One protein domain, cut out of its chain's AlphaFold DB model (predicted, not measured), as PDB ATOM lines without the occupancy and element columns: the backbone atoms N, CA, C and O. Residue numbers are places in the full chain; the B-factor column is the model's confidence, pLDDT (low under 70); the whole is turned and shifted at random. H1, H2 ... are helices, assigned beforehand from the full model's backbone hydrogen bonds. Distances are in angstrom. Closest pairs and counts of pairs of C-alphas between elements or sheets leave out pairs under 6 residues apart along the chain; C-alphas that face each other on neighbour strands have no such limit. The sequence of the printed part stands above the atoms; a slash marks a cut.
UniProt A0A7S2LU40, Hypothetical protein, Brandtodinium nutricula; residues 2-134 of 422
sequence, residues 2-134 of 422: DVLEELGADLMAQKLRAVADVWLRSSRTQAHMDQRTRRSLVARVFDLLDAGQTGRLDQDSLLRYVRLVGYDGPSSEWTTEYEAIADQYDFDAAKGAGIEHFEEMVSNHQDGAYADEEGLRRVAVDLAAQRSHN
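This is residues 2 to 134 of the 422 residues of the protein "Hypothetical protein" of Brandtodinium nutricula (UniProt A0A7S2LU40). A single long helix, H1, makes the length of this model: its residues 2 to 33 stick out alone as an arm, and its other end is built into a compact head with four shorter helices. In the head H5 runs beside the end of H1, H2 and H4 pack on that end at a slant, and H3 crosses H2. The 133 printed residues hold five named helices, H1 to H5 in order, and no named strand: the class is all helix. The whole is extended, with a radius of gyration of the C-alphas of 22.0 A and spans of 75 by 32 by 25 A.

Find C-alpha 2 at (43.477, -35.608, -67.224); from there H1, residues 2 to 49, runs 68.1 A to C-alpha 49 at (26.941, 26.499, -44.614). Next come H2, residues 59 to 69, 15.3 A, and H3, residues 75 to 88, 19.7 A. H4, residues 99 to 107, measures 12.1 A. H5, residues 117 to 133, runs 24.4 A to C-alpha 133 at (20.200, 35.637, -53.670).

Look at residues 38 to 49 of H1, which touch H5 at a shallow tilt of 14 degrees, the same way; the closest C-alphas, of Val 45 and Ala 124, are 5.2 A apart. Residues 39 to 46 touch H4 at a steep tilt of 49 degrees, closest at the C-alphas of Val 42 and Glu 103, 6.2 A. Residue 49 alone touches H2, its C-alpha 5.5 A from that of Ser 61. H2 touches H3 about perpendicular, at 83 degrees, with the C-alphas of Gln 59 and Tyr 82 closest at 6.4 A. Every O i to N i+4 pair is within hydrogen-bond range in H1, H2, H4 and H5; in H3 it is 8 of 10.

The C-alphas of Asp 2 and Asn 134, the two farthest apart, are 78.1 A apart. The printed part has no cut and no long link. Confidence is under 70 at residues 2 to 33 and 134.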
ATOM      1  N   ASP A   2      43.706 -36.174 -68.573       49.12
ATOM      2  CA  ASP A   2      43.477 -35.608 -67.224       49.12
ATOM      3  C   ASP A   2      44.575 -34.648 -66.719       49.12
ATOM      4  O   ASP A   2      44.275 -33.559 -66.243       49.12
ATOM      5  N   VAL A   3      45.859 -34.977 -66.912       45.00
ATOM      6  CA  VAL A   3      46.985 -34.104 -66.503       45.00
ATOM      7  C   VAL A   3      47.032 -32.787 -67.298       45.00
ATOM      8  O   VAL A   3      47.462 -31.758 -66.782       45.00
ATOM      9  N   LEU A   4      46.581 -32.794 -68.559       39.22
ATOM     10  CA  LEU A   4      46.518 -31.590 -69.398       39.22
ATOM     11  C   LEU A   4      45.296 -30.725 -69.058       39.22
ATOM     12  O   LEU A   4      45.393 -29.499 -69.143       39.22
ATOM     13  N   GLU A   5      44.181 -31.329 -68.634       57.00
ATOM     14  CA  GLU A   5      43.041 -30.587 -68.077       57.00
ATOM     15  C   GLU A   5      43.391 -29.935 -66.734       57.00
ATOM     16  O   GLU A   5      43.066 -28.765 -66.520       57.00
ATOM     17  N   GLU A   6      44.120 -30.638 -65.866       58.47
ATOM     18  CA  GLU A   6      44.536 -30.129 -64.556       58.47
ATOM     19  C   GLU A   6      45.528 -28.956 -64.685       58.47
ATOM     20  O   GLU A   6      45.317 -27.890 -64.101       58.47
ATOM     21  N   LEU A   7      46.535 -29.077 -65.561       59.19
ATOM     22  CA  LEU A   7      47.461 -27.980 -65.893       59.19
ATOM     23  C   LEU A   7      46.750 -26.772 -66.531       59.19
ATOM     24  O   LEU A   7      47.125 -25.621 -66.286       59.19
ATOM     25  N   GLY A   8      45.718 -27.013 -67.345       65.12
ATOM     26  CA  GLY A   8      44.902 -25.961 -67.952       65.12
ATOM     27  C   GLY A   8      44.054 -25.200 -66.929       65.12
ATOM     28  O   GLY A   8      43.965 -23.968 -66.992       65.12
ATOM     29  N   ALA A   9      43.471 -25.916 -65.965       63.31
ATOM     30  CA  ALA A   9      42.679 -25.340 -64.883       63.31
ATOM     31  C   ALA A   9      43.533 -24.474 -63.946       63.31
ATOM     32  O   ALA A   9      43.135 -23.353 -63.611       63.31
ATOM     33  N   ASP A  10      44.736 -24.933 -63.598       65.31
ATOM     34  CA  ASP A  10      45.643 -24.194 -62.719       65.31
ATOM     35  C   ASP A  10      46.181 -22.920 -63.380       65.31
ATOM     36  O   ASP A  10      46.189 -21.846 -62.769       65.31
ATOM     37  N   LEU A  11      46.528 -22.984 -64.671       66.88
ATOM     38  CA  LEU A  11      46.952 -21.809 -65.432       66.88
ATOM     39  C   LEU A  11      45.822 -20.773 -65.564       66.88
ATOM     40  O   LEU A  11      46.061 -19.566 -65.453       66.88
ATOM     41  N   MET A  12      44.582 -21.224 -65.771       56.06
ATOM     42  CA  MET A  12      43.391 -20.367 -65.748       56.06
ATOM     43  C   MET A  12      43.187 -19.726 -64.372       56.06
ATOM     44  O   MET A  12      42.988 -18.512 -64.285       56.06
ATOM     45  N   ALA A  13      43.298 -20.498 -63.289       62.69
ATOM     46  CA  ALA A  13      43.157 -19.994 -61.926       62.69
ATOM     47  C   ALA A  13      44.238 -18.956 -61.583       62.69
ATOM     48  O   ALA A  13      43.953 -17.948 -60.933       62.69
ATOM     49  N   GLN A  14      45.470 -19.159 -62.052       69.12
ATOM     50  CA  GLN A  14      46.578 -18.225 -61.859       69.12
ATOM     51  C   GLN A  14      46.363 -16.919 -62.643       69.12
ATOM     52  O   GLN A  14      46.554 -15.827 -62.100       69.12
ATOM     53  N   LYS A  15      45.878 -17.010 -63.890       62.38
ATOM     54  CA  LYS A  15      45.508 -15.842 -64.708       62.38
ATOM     55  C   LYS A  15      44.348 -15.056 -64.094       62.38
ATOM     56  O   LYS A  15      44.411 -13.827 -64.045       62.38
ATOM     57  N   LEU A  16      43.328 -15.736 -63.572       53.62
ATOM     58  CA  LEU A  16      42.199 -15.095 -62.891       53.62
ATOM     59  C   LEU A  16      42.632 -14.379 -61.604       53.62
ATOM     60  O   LEU A  16      42.209 -13.246 -61.383       53.62
ATOM     61  N   ARG A  17      43.532 -14.971 -60.805       63.72
ATOM     62  CA  ARG A  17      44.116 -14.312 -59.619       63.72
ATOM     63  C   ARG A  17      44.897 -13.049 -59.986       63.72
ATOM     64  O   ARG A  17      44.696 -12.008 -59.370       63.72
ATOM     65  N   ALA A  18      45.719 -13.095 -61.035       59.06
ATOM     66  CA  ALA A  18      46.466 -11.923 -61.495       59.06
ATOM     67  C   ALA A  18      45.547 -10.793 -62.004       59.06
ATOM     68  O   ALA A  18      45.801  -9.613 -61.749       59.06
ATOM     69  N   VAL A  19      44.459 -11.134 -62.704       50.00
ATOM     70  CA  VAL A  19      43.444 -10.157 -63.135       50.00
ATOM     71  C   VAL A  19      42.710  -9.568 -61.929       50.00
ATOM     72  O   VAL A  19      42.550  -8.347 -61.871       50.00
ATOM     73  N   ALA A  20      42.330 -10.396 -60.952       50.88
ATOM     74  CA  ALA A  20      41.710  -9.947 -59.709       50.88
ATOM     75  C   ALA A  20      42.623  -8.982 -58.936       50.88
ATOM     76  O   ALA A  20      42.170  -7.913 -58.536       50.88
ATOM     77  N   ASP A  21      43.922  -9.272 -58.825       57.00
ATOM     78  CA  ASP A  21      44.902  -8.401 -58.165       57.00
ATOM     79  C   ASP A  21      45.063  -7.044 -58.862       57.00
ATOM     80  O   ASP A  21      45.145  -5.998 -58.211       57.00
ATOM     81  N   VAL A  22      45.093  -7.023 -60.198       55.19
ATOM     82  CA  VAL A  22      45.142  -5.772 -60.975       55.19
ATOM     83  C   VAL A  22      43.845  -4.973 -60.811       55.19
ATOM     84  O   VAL A  22      43.873  -3.737 -60.764       55.19
ATOM     85  N   TRP A  23      42.709  -5.659 -60.696       53.38
ATOM     86  CA  TRP A  23      41.412  -5.039 -60.449       53.38
ATOM     87  C   TRP A  23      41.331  -4.456 -59.034       53.38
ATOM     88  O   TRP A  23      40.959  -3.295 -58.879       53.38
ATOM     89  N   LEU A  24      41.804  -5.189 -58.025       53.62
ATOM     90  CA  LEU A  24      41.931  -4.742 -56.636       53.62
ATOM     91  C   LEU A  24      42.841  -3.514 -56.512       53.62
ATOM     92  O   LEU A  24      42.458  -2.528 -55.885       53.62
ATOM     93  N   ARG A  25      44.017  -3.509 -57.156       60.94
ATOM     94  CA  ARG A  25      44.928  -2.345 -57.140       60.94
ATOM     95  C   ARG A  25      44.315  -1.119 -57.810       60.94
ATOM     96  O   ARG A  25      44.440  -0.016 -57.288       60.94
ATOM     97  N   SER A  26      43.623  -1.308 -58.931       62.34
ATOM     98  CA  SER A  26      42.933  -0.209 -59.610       62.34
ATOM     99  C   SER A  26      41.735   0.316 -58.832       62.34
ATOM    100  O   SER A  26      41.474   1.515 -58.873       62.34
ATOM    101  N   SER A  27      41.014  -0.569 -58.147       56.44
ATOM    102  CA  SER A  27      39.883  -0.200 -57.298       56.44
ATOM    103  C   SER A  27      40.369   0.597 -56.094       56.44
ATOM    104  O   SER A  27      39.756   1.596 -55.748       56.44
ATOM    105  N   ARG A  28      41.534   0.253 -55.526       66.00
ATOM    106  CA  ARG A  28      42.184   1.051 -54.471       66.00
ATOM    107  C   ARG A  28      42.583   2.446 -54.949       66.00
ATOM    108  O   ARG A  28      42.345   3.414 -54.238       66.00
ATOM    109  N   THR A  29      43.172   2.575 -56.142       62.44
ATOM    110  CA  THR A  29      43.503   3.903 -56.694       62.44
ATOM    111  C   THR A  29      42.260   4.723 -57.019       62.44
ATOM    112  O   THR A  29      42.267   5.925 -56.773       62.44
ATOM    113  N   GLN A  30      41.201   4.084 -57.526       60.59
ATOM    114  CA  GLN A  30      39.930   4.749 -57.810       60.59
ATOM    115  C   GLN A  30      39.266   5.215 -56.511       60.59
ATOM    116  O   GLN A  30      39.000   6.399 -56.375       60.59
ATOM    117  N   ALA A  31      39.155   4.340 -55.507       64.19
ATOM    118  CA  ALA A  31      38.625   4.681 -54.190       64.19
ATOM    119  C   ALA A  31      39.394   5.837 -53.531       64.19
ATOM    120  O   ALA A  31      38.787   6.733 -52.957       64.19
ATOM    121  N   HIS A  32      40.727   5.878 -53.660       60.72
ATOM    122  CA  HIS A  32      41.520   7.006 -53.163       60.72
ATOM    123  C   HIS A  32      41.250   8.319 -53.911       60.72
ATOM    124  O   HIS A  32      41.263   9.386 -53.292       60.72
ATOM    125  N   MET A  33      41.055   8.269 -55.233       62.66
ATOM    126  CA  MET A  33      40.689   9.453 -56.018       62.66
ATOM    127  C   MET A  33      39.282   9.929 -55.661       62.66
ATOM    128  O   MET A  33      39.108  11.114 -55.375       62.66
ATOM    129  N   ASP A  34      38.329   9.006 -55.580       75.81
ATOM    130  CA  ASP A  34      36.947   9.274 -55.196       75.81
ATOM    131  C   ASP A  34      36.901   9.896 -53.792       75.81
ATOM    132  O   ASP A  34      36.318  10.962 -53.607       75.81
ATOM    133  N   GLN A  35      37.654   9.350 -52.831       77.50
ATOM    134  CA  GLN A  35      37.751   9.891 -51.473       77.50
ATOM    135  C   GLN A  35      38.337  11.311 -51.433       77.50
ATOM    136  O   GLN A  35      37.831  12.168 -50.708       77.50
ATOM    137  N   ARG A  36      39.374  11.609 -52.233       74.56
ATOM    138  CA  ARG A  36      39.919  12.979 -52.334       74.56
ATOM    139  C   ARG A  36      38.897  13.950 -52.912       74.56
ATOM    140  O   ARG A  36      38.791  15.077 -52.429       74.56
ATOM    141  N   THR A  37      38.137  13.523 -53.920       88.56
ATOM    142  CA  THR A  37      37.072  14.360 -54.487       88.56
ATOM    143  C   THR A  37      35.924  14.563 -53.506       88.56
ATOM    144  O   THR A  37      35.432  15.683 -53.383       88.56
ATOM    145  N   ARG A  38      35.562  13.529 -52.742       94.38
ATOM    146  CA  ARG A  38      34.524  13.592 -51.717       94.38
ATOM    147  C   ARG A  38      34.893  14.576 -50.614       94.38
ATOM    148  O   ARG A  38      34.128  15.499 -50.368       94.38
ATOM    149  N   ARG A  39      36.085  14.461 -50.023       95.44
ATOM    150  CA  ARG A  39      36.532  15.361 -48.946       95.44
ATOM    151  C   ARG A  39      36.575  16.827 -49.385       95.44
ATOM    152  O   ARG A  39      36.172  17.713 -48.641       95.44
ATOM    153  N   SER A  40      36.986  17.077 -50.631       95.88
ATOM    154  CA  SER A  40      36.945  18.410 -51.245       95.88
ATOM    155  C   SER A  40      35.512  18.948 -51.400       95.88
ATOM    156  O   SER A  40      35.269  20.125 -51.135       95.88
ATOM    157  N   LEU A  41      34.552  18.099 -51.788       96.06
ATOM    158  CA  LEU A  41      33.135  18.470 -51.867       96.06
ATOM    159  C   LEU A  41      32.515  18.717 -50.487       96.06
ATOM    160  O   LEU A  41      31.800  19.703 -50.328       96.06
ATOM    161  N   VAL A  42      32.809  17.867 -49.501       97.75
ATOM    162  CA  VAL A  42      32.347  18.025 -48.113       97.75
ATOM    163  C   VAL A  42      32.837  19.350 -47.538       97.75
ATOM    164  O   VAL A  42      32.016  20.131 -47.066       97.75
ATOM    165  N   ALA A  43      34.136  19.646 -47.656       97.19
ATOM    166  CA  ALA A  43      34.707  20.915 -47.204       97.19
ATOM    167  C   ALA A  43      34.026  22.113 -47.877       97.19
ATOM    168  O   ALA A  43      33.612  23.055 -47.212       97.19
ATOM    169  N   ARG A  44      33.794  22.037 -49.193       96.75
ATOM    170  CA  ARG A  44      33.087  23.096 -49.918       96.75
ATOM    171  C   ARG A  44      31.654  23.306 -49.422       96.75
ATOM    172  O   ARG A  44      31.212  24.449 -49.341       96.75
ATOM    173  N   VAL A  45      30.902  22.238 -49.157       97.62
ATOM    174  CA  VAL A  45      29.539  22.350 -48.605       97.62
ATOM    175  C   VAL A  45      29.590  22.939 -47.195       97.62
ATOM    176  O   VAL A  45      28.808  23.836 -46.897       97.62
ATOM    177  N   PHE A  46      30.541  22.497 -46.370       98.12
ATOM    178  CA  PHE A  46      30.762  23.019 -45.023       98.12
ATOM    179  C   PHE A  46      31.016  24.534 -45.038       98.12
ATOM    180  O   PHE A  46      30.272  25.275 -44.404       98.12
ATOM    181  N   ASP A  47      31.958  25.018 -45.855       97.31
ATOM    182  CA  ASP A  47      32.281  26.450 -45.995       97.31
ATOM    183  C   ASP A  47      31.094  27.289 -46.512       97.31
ATOM    184  O   ASP A  47      30.980  28.499 -46.275       97.31
ATOM    185  N   LEU A  48      30.202  26.659 -47.284       96.25
ATOM    186  CA  LEU A  48      28.986  27.296 -47.775       96.25
ATOM    187  C   LEU A  48      27.919  27.445 -46.687       96.25
ATOM    188  O   LEU A  48      27.184  28.436 -46.714       96.25
ATOM    189  N   LEU A  49      27.848  26.489 -45.761       96.75
ATOM    190  CA  LEU A  49      26.941  26.499 -44.614       96.75
ATOM    191  C   LEU A  49      27.461  27.395 -43.482       96.75
ATOM    192  O   LEU A  49      26.681  28.177 -42.942       96.75
ATOM    193  N   ASP A  50      28.762  27.340 -43.181       97.19
ATOM    194  CA  ASP A  50      29.438  28.145 -42.155       97.19
ATOM    195  C   ASP A  50      29.661  29.585 -42.639       97.19
ATOM    196  O   ASP A  50      30.773  30.061 -42.882       97.19
ATOM    197  N   ALA A  51      28.558  30.308 -42.834       91.56
ATOM    198  CA  ALA A  51      28.606  31.652 -43.387       91.56
ATOM    199  C   ALA A  51      29.393  32.639 -42.509       91.56
ATOM    200  O   ALA A  51      29.936  33.609 -43.041       91.56
ATOM    201  N   GLY A  52      29.449  32.374 -41.200       92.38
ATOM    202  CA  GLY A  52      30.194  33.149 -40.215       92.38
ATOM    203  C   GLY A  52      31.671  32.774 -40.091       92.38
ATOM    204  O   GLY A  52      32.369  33.444 -39.338       92.38
ATOM    205  N   GLN A  53      32.147  31.746 -40.812       94.44
ATOM    206  CA  GLN A  53      33.511  31.207 -40.689       94.44
ATOM    207  C   GLN A  53      33.883  30.877 -39.236       94.44
ATOM    208  O   GLN A  53      35.000  31.120 -38.779       94.44
ATOM    209  N   THR A  54      32.917  30.354 -38.486       97.12
ATOM    210  CA  THR A  54      33.093  29.969 -37.083       97.12
ATOM    211  C   THR A  54      33.882  28.664 -36.942       97.12
ATOM    212  O   THR A  54      34.334  28.321 -35.849       97.12
ATOM    213  N   GLY A  55      34.047  27.923 -38.041       97.50
ATOM    214  CA  GLY A  55      34.566  26.563 -38.069       97.50
ATOM    215  C   GLY A  55      33.566  25.535 -37.536       97.50
ATOM    216  O   GLY A  55      33.955  24.390 -37.288       97.50
ATOM    217  N   ARG A  56      32.303  25.927 -37.309       98.25
ATOM    218  CA  ARG A  56      31.254  25.089 -36.715       98.25
ATOM    219  C   ARG A  56      29.901  25.326 -37.387       98.25
ATOM    220  O   ARG A  56      29.577  26.432 -37.798       98.25
ATOM    221  N   LEU A  57      29.096  24.273 -37.482       98.12
ATOM    222  CA  LEU A  57      27.721  24.337 -37.971       98.12
ATOM    223  C   LEU A  57      26.756  24.311 -36.787       98.12
ATOM    224  O   LEU A  57      26.579  23.281 -36.127       98.12
ATOM    225  N   ASP A  58      26.133  25.458 -36.543       97.44
ATOM    226  CA  ASP A  58      25.012  25.585 -35.616       97.44
ATOM    227  C   ASP A  58      23.764  24.843 -36.131       97.44
ATOM    228  O   ASP A  58      23.725  24.296 -37.243       97.44
ATOM    229  N   GLN A  59      22.725  24.820 -35.296       97.12
ATOM    230  CA  GLN A  59      21.461  24.160 -35.599       97.12
ATOM    231  C   GLN A  59      20.842  24.656 -36.917       97.12
ATOM    232  O   GLN A  59      20.374  23.840 -37.716       97.12
ATOM    233  N   ASP A  60      20.858  25.965 -37.181       96.19
ATOM    234  CA  ASP A  60      20.245  26.567 -38.372       96.19
ATOM    235  C   ASP A  60      21.016  26.265 -39.660       96.19
ATOM    236  O   ASP A  60      20.430  26.124 -40.743       96.19
ATOM    237  N   SER A  61      22.341  26.188 -39.570       96.75
ATOM    238  CA  SER A  61      23.211  25.828 -40.686       96.75
ATOM    239  C   SER A  61      23.031  24.353 -41.033       96.75
ATOM    240  O   SER A  61      22.837  24.007 -42.200       96.75
ATOM    241  N   LEU A  62      22.980  23.479 -40.026       96.75
ATOM    242  CA  LEU A  62      22.739  22.057 -40.245       96.75
ATOM    243  C   LEU A  62      21.302  21.784 -40.743       96.75
ATOM    244  O   LEU A  62      21.127  20.964 -41.646       96.75
ATOM    245  N   LEU A  63      20.294  22.539 -40.275       95.31
ATOM    246  CA  LEU A  63      18.916  22.487 -40.799       95.31
ATOM    247  C   LEU A  63      18.863  22.802 -42.294       95.31
ATOM    248  O   LEU A  63      18.162  22.145 -43.067       95.31
ATOM    249  N   ARG A  64      19.596  23.838 -42.719       95.25
ATOM    250  CA  ARG A  64      19.684  24.223 -44.133       95.25
ATOM    251  C   ARG A  64      20.245  23.090 -44.981       95.25
ATOM    252  O   ARG A  64      19.694  22.823 -46.048       95.25
ATOM    253  N   TYR A  65      21.286  22.414 -44.499       96.31
ATOM    254  CA  TYR A  65      21.841  21.242 -45.169       96.31
ATOM    255  C   TYR A  65      20.810  20.124 -45.303       96.31
ATOM    256  O   TYR A  65      20.492  19.720 -46.421       96.31
ATOM    257  N   VAL A  66      20.240  19.657 -44.187       94.25
ATOM    258  CA  VAL A  66      19.344  18.495 -44.231       94.25
ATOM    259  C   VAL A  66      18.090  18.768 -45.058       94.25
ATOM    260  O   VAL A  66      17.613  17.871 -45.742       94.25
ATOM    261  N   ARG A  67      17.596  20.014 -45.105       92.00
ATOM    262  CA  ARG A  67      16.473  20.405 -45.976       92.00
ATOM    263  C   ARG A  67      16.787  20.277 -47.460       92.00
ATOM    264  O   ARG A  67      15.911  19.903 -48.235       92.00
ATOM    265  N   LEU A  68      18.015  20.592 -47.870       91.50
ATOM    266  CA  LEU A  68      18.459  20.401 -49.258       91.50
ATOM    267  C   LEU A  68      18.615  18.921 -49.612       91.50
ATOM    268  O   LEU A  68      18.499  18.538 -50.773       91.50
ATOM    269  N   VAL A  69      18.872  18.109 -48.596       90.31
ATOM    270  CA  VAL A  69      19.139  16.678 -48.699       90.31
ATOM    271  C   VAL A  69      17.852  15.843 -48.594       90.31
ATOM    272  O   VAL A  69      17.813  14.726 -49.105       90.31
ATOM    273  N   GLY A  70      16.770  16.421 -48.058       83.94
ATOM    274  CA  GLY A  70      15.416  15.858 -48.114       83.94
ATOM    275  C   GLY A  70      14.589  15.979 -46.833       83.94
ATOM    276  O   GLY A  70      13.445  15.540 -46.831       83.94
ATOM    277  N   TYR A  71      15.120  16.565 -45.758       86.25
ATOM    278  CA  TYR A  71      14.378  16.767 -44.513       86.25
ATOM    279  C   TYR A  71      13.210  17.739 -44.718       86.25
ATOM    280  O   TYR A  71      13.403  18.915 -45.043       86.25
ATOM    281  N   ASP A  72      11.996  17.249 -44.497       80.25
ATOM    282  CA  ASP A  72      10.738  17.979 -44.657       80.25
ATOM    283  C   ASP A  72      10.047  18.301 -43.322       80.25
ATOM    284  O   ASP A  72       9.018  18.980 -43.307       80.25
ATOM    285  N   GLY A  73      10.641  17.869 -42.204       80.31
ATOM    286  CA  GLY A  73      10.145  18.148 -40.866       80.31
ATOM    287  C   GLY A  73      10.078  19.654 -40.558       80.31
ATOM    288  O   GLY A  73      10.859  20.463 -41.091       80.31
ATOM    289  N   PRO A  74       9.134  20.075 -39.700       82.38
ATOM    290  CA  PRO A  74       9.035  21.464 -39.277       82.38
ATOM    291  C   PRO A  74      10.270  21.868 -38.457       82.38
ATOM    292  O   PRO A  74      10.891  21.048 -37.787       82.38
ATOM    293  N   SER A  75      10.613  23.162 -38.465       85.69
ATOM    294  CA  SER A  75      11.751  23.679 -37.681       85.69
ATOM    295  C   SER A  75      11.641  23.375 -36.182       85.69
ATOM    296  O   SER A  75      12.664  23.268 -35.522       85.69
ATOM    297  N   SER A  76      10.424  23.240 -35.647       83.00
ATOM    298  CA  SER A  76      10.191  22.919 -34.236       83.00
ATOM    299  C   SER A  76      10.660  21.516 -33.855       83.00
ATOM    300  O   SER A  76      11.130  21.320 -32.743       83.00
ATOM    301  N   GLU A  77      10.564  20.549 -34.770       84.75
ATOM    302  CA  GLU A  77      11.049  19.184 -34.535       84.75
ATOM    303  C   GLU A  77      12.563  19.076 -34.707       84.75
ATOM    304  O   GLU A  77      13.200  18.193 -34.137       84.75
ATOM    305  N   TRP A  78      13.153  19.991 -35.476       92.25
ATOM    306  CA  TRP A  78      14.573  19.947 -35.783       92.25
ATOM    307  C   TRP A  78      15.469  20.095 -34.550       92.25
ATOM    308  O   TRP A  78      16.563  19.547 -34.550       92.25
ATOM    309  N   THR A  79      15.042  20.803 -33.500       92.44
ATOM    310  CA  THR A  79      15.845  20.940 -32.269       92.44
ATOM    311  C   THR A  79      16.152  19.588 -31.643       92.44
ATOM    312  O   THR A  79      17.315  19.282 -31.401       92.44
ATOM    313  N   THR A  80      15.137  18.741 -31.486       87.25
ATOM    314  CA  THR A  80      15.306  17.391 -30.937       87.25
ATOM    315  C   THR A  80      16.165  16.513 -31.849       87.25
ATOM    316  O   THR A  80      17.017  15.773 -31.368       87.25
ATOM    317  N   GLU A  81      15.997  16.616 -33.173       90.19
ATOM    318  CA  GLU A  81      16.849  15.887 -34.128       90.19
ATOM    319  C   GLU A  81      18.307  16.350 -34.060       90.19
ATOM    320  O   GLU A  81      19.223  15.537 -34.135       90.19
ATOM    321  N   TYR A  82      18.534  17.653 -33.913       95.12
ATOM    322  CA  TYR A  82      19.867  18.229 -33.828       95.12
ATOM    323  C   TYR A  82      20.596  17.781 -32.560       95.12
ATOM    324  O   TYR A  82      21.756  17.390 -32.648       95.12
ATOM    325  N   GLU A  83      19.913  17.766 -31.413       93.62
ATOM    326  CA  GLU A  83      20.443  17.216 -30.157       93.62
ATOM    327  C   GLU A  83      20.759  15.721 -30.296       93.62
ATOM    328  O   GLU A  83      21.850  15.275 -29.956       93.62
ATOM    329  N   ALA A  84      19.864  14.946 -30.910       89.19
ATOM    330  CA  ALA A  84      20.098  13.523 -31.142       89.19
ATOM    331  C   ALA A  84      21.283  13.240 -32.081       89.19
ATOM    332  O   ALA A  84      21.978  12.232 -31.900       89.19
ATOM    333  N   ILE A  85      21.489  14.100 -33.083       92.62
ATOM    334  CA  ILE A  85      22.646  14.088 -33.986       92.62
ATOM    335  C   ILE A  85      23.913  14.468 -33.208       92.62
ATOM    336  O   ILE A  85      24.930  13.799 -33.369       92.62
ATOM    337  N   ALA A  86      23.849  15.483 -32.344       95.94
ATOM    338  CA  ALA A  86      24.951  15.897 -31.478       95.94
ATOM    339  C   ALA A  86      25.429  14.750 -30.581       95.94
ATOM    340  O   ALA A  86      26.615  14.427 -30.589       95.94
ATOM    341  N   ASP A  87      24.496  14.044 -29.940       93.56
ATOM    342  CA  ASP A  87      24.791  12.848 -29.146       93.56
ATOM    343  C   ASP A  87      25.331  11.688 -30.001       93.56
ATOM    344  O   ASP A  87      26.164  10.909 -29.548       93.56
ATOM    345  N   GLN A  88      24.839  11.523 -31.237       91.69
ATOM    346  CA  GLN A  88      25.238  10.416 -32.117       91.69
ATOM    347  C   GLN A  88      26.685  10.546 -32.613       91.69
ATOM    348  O   GLN A  88      27.364   9.527 -32.723       91.69
ATOM    349  N   TYR A  89      27.137  11.761 -32.932       94.94
ATOM    350  CA  TYR A  89      28.501  12.021 -33.417       94.94
ATOM    351  C   TYR A  89      29.382  12.705 -32.364       94.94
ATOM    352  O   TYR A  89      30.401  13.288 -32.723       94.94
ATOM    353  N   ASP A  90      28.980  12.660 -31.091       96.50
ATOM    354  CA  ASP A  90      29.746  13.152 -29.940       96.50
ATOM    355  C   ASP A  90      30.254  14.602 -30.100       96.50
ATOM    356  O   ASP A  90      31.421  14.916 -29.854       96.50
ATOM    357  N   PHE A  91      29.377  15.516 -30.534       97.44
ATOM    358  CA  PHE A  91      29.682  16.949 -30.560       97.44
ATOM    359  C   PHE A  91      28.779  17.752 -29.626       97.44
ATOM    360  O   PHE A  91      27.625  17.429 -29.387       97.44
ATOM    361  N   ASP A  92      29.306  18.861 -29.107       97.69
ATOM    362  CA  ASP A  92      28.567  19.773 -28.234       97.69
ATOM    363  C   ASP A  92      27.531  20.570 -29.045       97.69
ATOM    364  O   ASP A  92      27.902  21.448 -29.833       97.69
ATOM    365  N   ALA A  93      26.242  20.281 -28.840       97.44
ATOM    366  CA  ALA A  93      25.131  20.938 -29.532       97.44
ATOM    367  C   ALA A  93      25.153  22.471 -29.392       97.44
ATOM    368  O   ALA A  93      24.812  23.180 -30.336       97.44
ATOM    369  N   ALA A  94      25.609  23.011 -28.255       96.94
ATOM    370  CA  ALA A  94      25.667  24.458 -28.044       96.94
ATOM    371  C   ALA A  94      26.797  25.123 -28.848       96.94
ATOM    372  O   ALA A  94      26.711  26.306 -29.181       96.94
ATOM    373  N   LYS A  95      27.866  24.381 -29.160       97.69
ATOM    374  CA  LYS A  95      28.987  24.870 -29.983       97.69
ATOM    375  C   LYS A  95      28.798  24.583 -31.469       97.69
ATOM    376  O   LYS A  95      29.332  25.315 -32.299       97.69
ATOM    377  N   GLY A  96      28.095  23.507 -31.795       97.94
ATOM    378  CA  GLY A  96      27.857  23.037 -33.148       97.94
ATOM    379  C   GLY A  96      28.940  22.131 -33.730       97.94
ATOM    380  O   GLY A  96      30.051  21.983 -33.200       97.94
ATOM    381  N   ALA A  97      28.587  21.512 -34.856       98.12
ATOM    382  CA  ALA A  97      29.355  20.454 -35.497       98.12
ATOM    383  C   ALA A  97      30.559  21.015 -36.268       98.12
ATOM    384  O   ALA A  97      30.408  21.815 -37.190       98.12
ATOM    385  N   GLY A  98      31.769  20.577 -35.913       98.19
ATOM    386  CA  GLY A  98      32.969  20.819 -36.729       98.19
ATOM    387  C   GLY A  98      32.967  20.025 -38.046       98.19
ATOM    388  O   GLY A  98      32.151  19.122 -38.232       98.19
ATOM    389  N   ILE A  99      33.918  20.325 -38.938       98.00
ATOM    390  CA  ILE A  99      34.016  19.681 -40.263       98.00
ATOM    391  C   ILE A  99      34.187  18.160 -40.195       98.00
ATOM    392  O   ILE A  99      33.661  17.464 -41.053       98.00
ATOM    393  N   GLU A 100      34.871  17.640 -39.173       97.50
ATOM    394  CA  GLU A 100      35.081  16.197 -39.002       97.50
ATOM    395  C   GLU A 100      33.755  15.471 -38.728       97.50
ATOM    396  O   GLU A 100      33.413  14.541 -39.454       97.50
ATOM    397  N   HIS A 101      32.945  15.979 -37.792       97.81
ATOM    398  CA  HIS A 101      31.601  15.453 -37.518       97.81
ATOM    399  C   HIS A 101      30.686  15.569 -38.747       97.81
ATOM    400  O   HIS A 101      29.904  14.666 -39.040       97.81
ATOM    401  N   PHE A 102      30.786  16.671 -39.501       97.88
ATOM    402  CA  PHE A 102      30.022  16.838 -40.737       97.88
ATOM    403  C   PHE A 102      30.456  15.831 -41.816       97.88
ATOM    404  O   PHE A 102      29.600  15.229 -42.457       97.88
ATOM    405  N   GLU A 103      31.763  15.612 -42.001       97.12
ATOM    406  CA  GLU A 103      32.318  14.633 -42.949       97.12
ATOM    407  C   GLU A 103      31.851  13.210 -42.632       97.12
ATOM    408  O   GLU A 103      31.454  12.476 -43.546       97.12
ATOM    409  N   GLU A 104      31.847  12.844 -41.352       95.94
ATOM    410  CA  GLU A 104      31.330  11.564 -40.877       95.94
ATOM    411  C   GLU A 104      29.825  11.438 -41.143       95.94
ATOM    412  O   GLU A 104      29.388  10.485 -41.799       95.94
ATOM    413  N   MET A 105      29.045  12.448 -40.746       95.50
ATOM    414  CA  MET A 105      27.593  12.464 -40.899       95.50
ATOM    415  C   MET A 105      27.146  12.293 -42.354       95.50
ATOM    416  O   MET A 105      26.259  11.489 -42.642       95.50
ATOM    417  N   VAL A 106      27.751  13.026 -43.291       95.94
ATOM    418  CA  VAL A 106      27.340  12.963 -44.705       95.94
ATOM    419  C   VAL A 106      27.834  11.707 -45.416       95.94
ATOM    420  O   VAL A 106      27.378  11.412 -46.521       95.94
ATOM    421  N   SER A 107      28.770  10.965 -44.814       93.62
ATOM    422  CA  SER A 107      29.349   9.730 -45.363       93.62
ATOM    423  C   SER A 107      28.698   8.455 -44.836       93.62
ATOM    424  O   SER A 107      28.847   7.404 -45.466       93.62
ATOM    425  N   ASN A 108      27.940   8.524 -43.741       91.81
ATOM    426  CA  ASN A 108      27.229   7.368 -43.219       91.81
ATOM    427  C   ASN A 108      25.924   7.105 -43.989       91.81
ATOM    428  O   ASN A 108      24.921   7.768 -43.772       91.81
ATOM    429  N   HIS A 109      25.918   6.085 -44.848       87.62
ATOM    430  CA  HIS A 109      24.761   5.652 -45.648       87.62
ATOM    431  C   HIS A 109      23.529   5.209 -44.838       87.62
ATOM    432  O   HIS A 109      22.454   5.044 -45.410       87.62
ATOM    433  N   GLN A 110      23.675   4.978 -43.532       80.06
ATOM    434  CA  GLN A 110      22.559   4.649 -42.641       80.06
ATOM    435  C   GLN A 110      21.860   5.900 -42.096       80.06
ATOM    436  O   GLN A 110      20.780   5.800 -41.512       80.06
ATOM    437  N   ASP A 111      22.463   7.071 -42.295       84.19
ATOM    438  CA  ASP A 111      21.981   8.326 -41.759       84.19
ATOM    439  C   ASP A 111      21.207   9.142 -42.796       84.19
ATOM    440  O   ASP A 111      21.609   9.294 -43.944       84.19
ATOM    441  N   GLY A 112      20.124   9.785 -42.354       82.56
ATOM    442  CA  GLY A 112      19.287  10.687 -43.153       82.56
ATOM    443  C   GLY A 112      19.978  11.994 -43.566       82.56
ATOM    444  O   GLY A 112      19.355  12.846 -44.188       82.56
ATOM    445  N   ALA A 113      21.257  12.164 -43.225       90.75
ATOM    446  CA  ALA A 113      22.107  13.238 -43.737       90.75
ATOM    447  C   ALA A 113      23.124  12.740 -44.778       90.75
ATOM    448  O   ALA A 113      23.937  13.534 -45.241       90.75
ATOM    449  N   TYR A 114      23.099  11.453 -45.138       93.25
ATOM    450  CA  TYR A 114      23.939  10.912 -46.196       93.25
ATOM    451  C   TYR A 114      23.737  11.671 -47.506       93.25
ATOM    452  O   TYR A 114      22.614  11.936 -47.935       93.25
ATOM    453  N   ALA A 115      24.840  11.963 -48.184       91.06
ATOM    454  CA  ALA A 115      24.812  12.417 -49.563       91.06
ATOM    455  C   ALA A 115      25.972  11.784 -50.336       91.06
ATOM    456  O   ALA A 115      27.138  11.837 -49.917       91.06
ATOM    457  N   ASP A 116      25.662  11.207 -51.494       89.62
ATOM    458  CA  ASP A 116      26.674  10.821 -52.473       89.62
ATOM    459  C   ASP A 116      27.343  12.074 -53.083       89.62
ATOM    460  O   ASP A 116      26.976  13.221 -52.804       89.62
ATOM    461  N   GLU A 117      28.380  11.886 -53.898       91.25
ATOM    462  CA  GLU A 117      29.138  13.000 -54.484       91.25
ATOM    463  C   GLU A 117      28.250  13.904 -55.347       91.25
ATOM    464  O   GLU A 117      28.476  15.110 -55.439       91.25
ATOM    465  N   GLU A 118      27.240  13.326 -55.990       86.81
ATOM    466  CA  GLU A 118      26.302  14.055 -56.830       86.81
ATOM    467  C   GLU A 118      25.324  14.892 -55.991       86.81
ATOM    468  O   GLU A 118      25.112  16.071 -56.285       86.81
ATOM    469  N   GLY A 119      24.800  14.334 -54.900       89.44
ATOM    470  CA  GLY A 119      24.012  15.040 -53.897       89.44
ATOM    471  C   GLY A 119      24.788  16.207 -53.290       89.44
ATOM    472  O   GLY A 119      24.296  17.334 -53.289       89.44
ATOM    473  N   LEU A 120      26.042  15.987 -52.878       95.38
ATOM    474  CA  LEU A 120      26.905  17.049 -52.345       95.38
ATOM    475  C   LEU A 120      27.173  18.161 -53.370       95.38
ATOM    476  O   LEU A 120      27.141  19.341 -53.015       95.38
ATOM    477  N   ARG A 121      27.392  17.829 -54.653       92.06
ATOM    478  CA  ARG A 121      27.536  18.840 -55.718       92.06
ATOM    479  C   ARG A 121      26.277  19.688 -55.869       92.06
ATOM    480  O   ARG A 121      26.394  20.905 -56.002       92.06
ATOM    481  N   ARG A 122      25.094  19.072 -55.837       87.62
ATOM    482  CA  ARG A 122      23.813  19.791 -55.934       87.62
ATOM    483  C   ARG A 122      23.605  20.717 -54.746       87.62
ATOM    484  O   ARG A 122      23.351  21.899 -54.951       87.62
ATOM    485  N   VAL A 123      23.820  20.211 -53.532       94.25
ATOM    486  CA  VAL A 123      23.764  21.010 -52.300       94.25
ATOM    487  C   VAL A 123      24.715  22.208 -52.393       94.25
ATOM    488  O   VAL A 123      24.311  23.333 -52.106       94.25
ATOM    489  N   ALA A 124      25.949  22.010 -52.867       95.12
ATOM    490  CA  ALA A 124      26.907  23.101 -53.043       95.12
ATOM    491  C   ALA A 124      26.433  24.158 -54.060       95.12
ATOM    492  O   ALA A 124      26.625  25.355 -53.837       95.12
ATOM    493  N   VAL A 125      25.816  23.745 -55.171       91.25
ATOM    494  CA  VAL A 125      25.246  24.669 -56.168       91.25
ATOM    495  C   VAL A 125      24.075  25.457 -55.579       91.25
ATOM    496  O   VAL A 125      24.038  26.680 -55.728       91.25
ATOM    497  N   ASP A 126      23.161  24.793 -54.872       91.88
ATOM    498  CA  ASP A 126      21.987  25.433 -54.275       91.88
ATOM    499  C   ASP A 126      22.373  26.418 -53.166       91.88
ATOM    500  O   ASP A 126      21.870  27.544 -53.142       91.88
ATOM    501  N   LEU A 127      23.317  26.058 -52.293       94.44
ATOM    502  CA  LEU A 127      23.832  26.960 -51.259       94.44
ATOM    503  C   LEU A 127      24.567  28.162 -51.862       94.44
ATOM    504  O   LEU A 127      24.363  29.296 -51.424       94.44
ATOM    505  N   ALA A 128      25.387  27.950 -52.897       93.25
ATOM    506  CA  ALA A 128      26.053  29.044 -53.601       93.25
ATOM    507  C   ALA A 128      25.034  29.993 -54.256       93.25
ATOM    508  O   ALA A 128      25.181  31.214 -54.182       93.25
ATOM    509  N   ALA A 129      23.964  29.449 -54.843       90.19
ATOM    510  CA  ALA A 129      22.877  30.246 -55.393       90.19
ATOM    511  C   ALA A 129      22.144  31.040 -54.301       90.19
ATOM    512  O   ALA A 129      21.867  32.221 -54.510       90.19
ATOM    513  N   GLN A 130      21.871  30.441 -53.137       89.81
ATOM    514  CA  GLN A 130      21.232  31.121 -52.004       89.81
ATOM    515  C   GLN A 130      22.074  32.289 -51.476       89.81
ATOM    516  O   GLN A 130      21.528  33.369 -51.259       89.81
ATOM    517  N   ARG A 131      23.403  32.132 -51.355       88.81
ATOM    518  CA  ARG A 131      24.301  33.229 -50.935       88.81
ATOM    519  C   ARG A 131      24.248  34.414 -51.900       88.81
ATOM    520  O   ARG A 131      24.191  35.554 -51.451       88.81
ATOM    521  N   SER A 132      24.173  34.153 -53.204       86.75
ATOM    522  CA  SER A 132      24.006  35.200 -54.223       86.75
ATOM    523  C   SER A 132      22.622  35.866 -54.201       86.75
ATOM    524  O   SER A 132      22.478  36.987 -54.679       86.75
ATOM    525  N   HIS A 133      21.599  35.188 -53.666       78.00
ATOM    526  CA  HIS A 133      20.200  35.637 -53.670       78.00
ATOM    527  C   HIS A 133      19.695  36.156 -52.322       78.00
ATOM    528  O   HIS A 133      18.520  36.506 -52.235       78.00
ATOM    529  N   ASN A 134      20.537  36.301 -51.296       63.47
ATOM    530  CA  ASN A 134      20.137  36.865 -49.998       63.47
ATOM    531  C   ASN A 134      19.679  38.352 -50.042       63.47
ATOM    532  O   ASN A 134      19.545  38.983 -48.999       63.47
TER     533      ASN A 134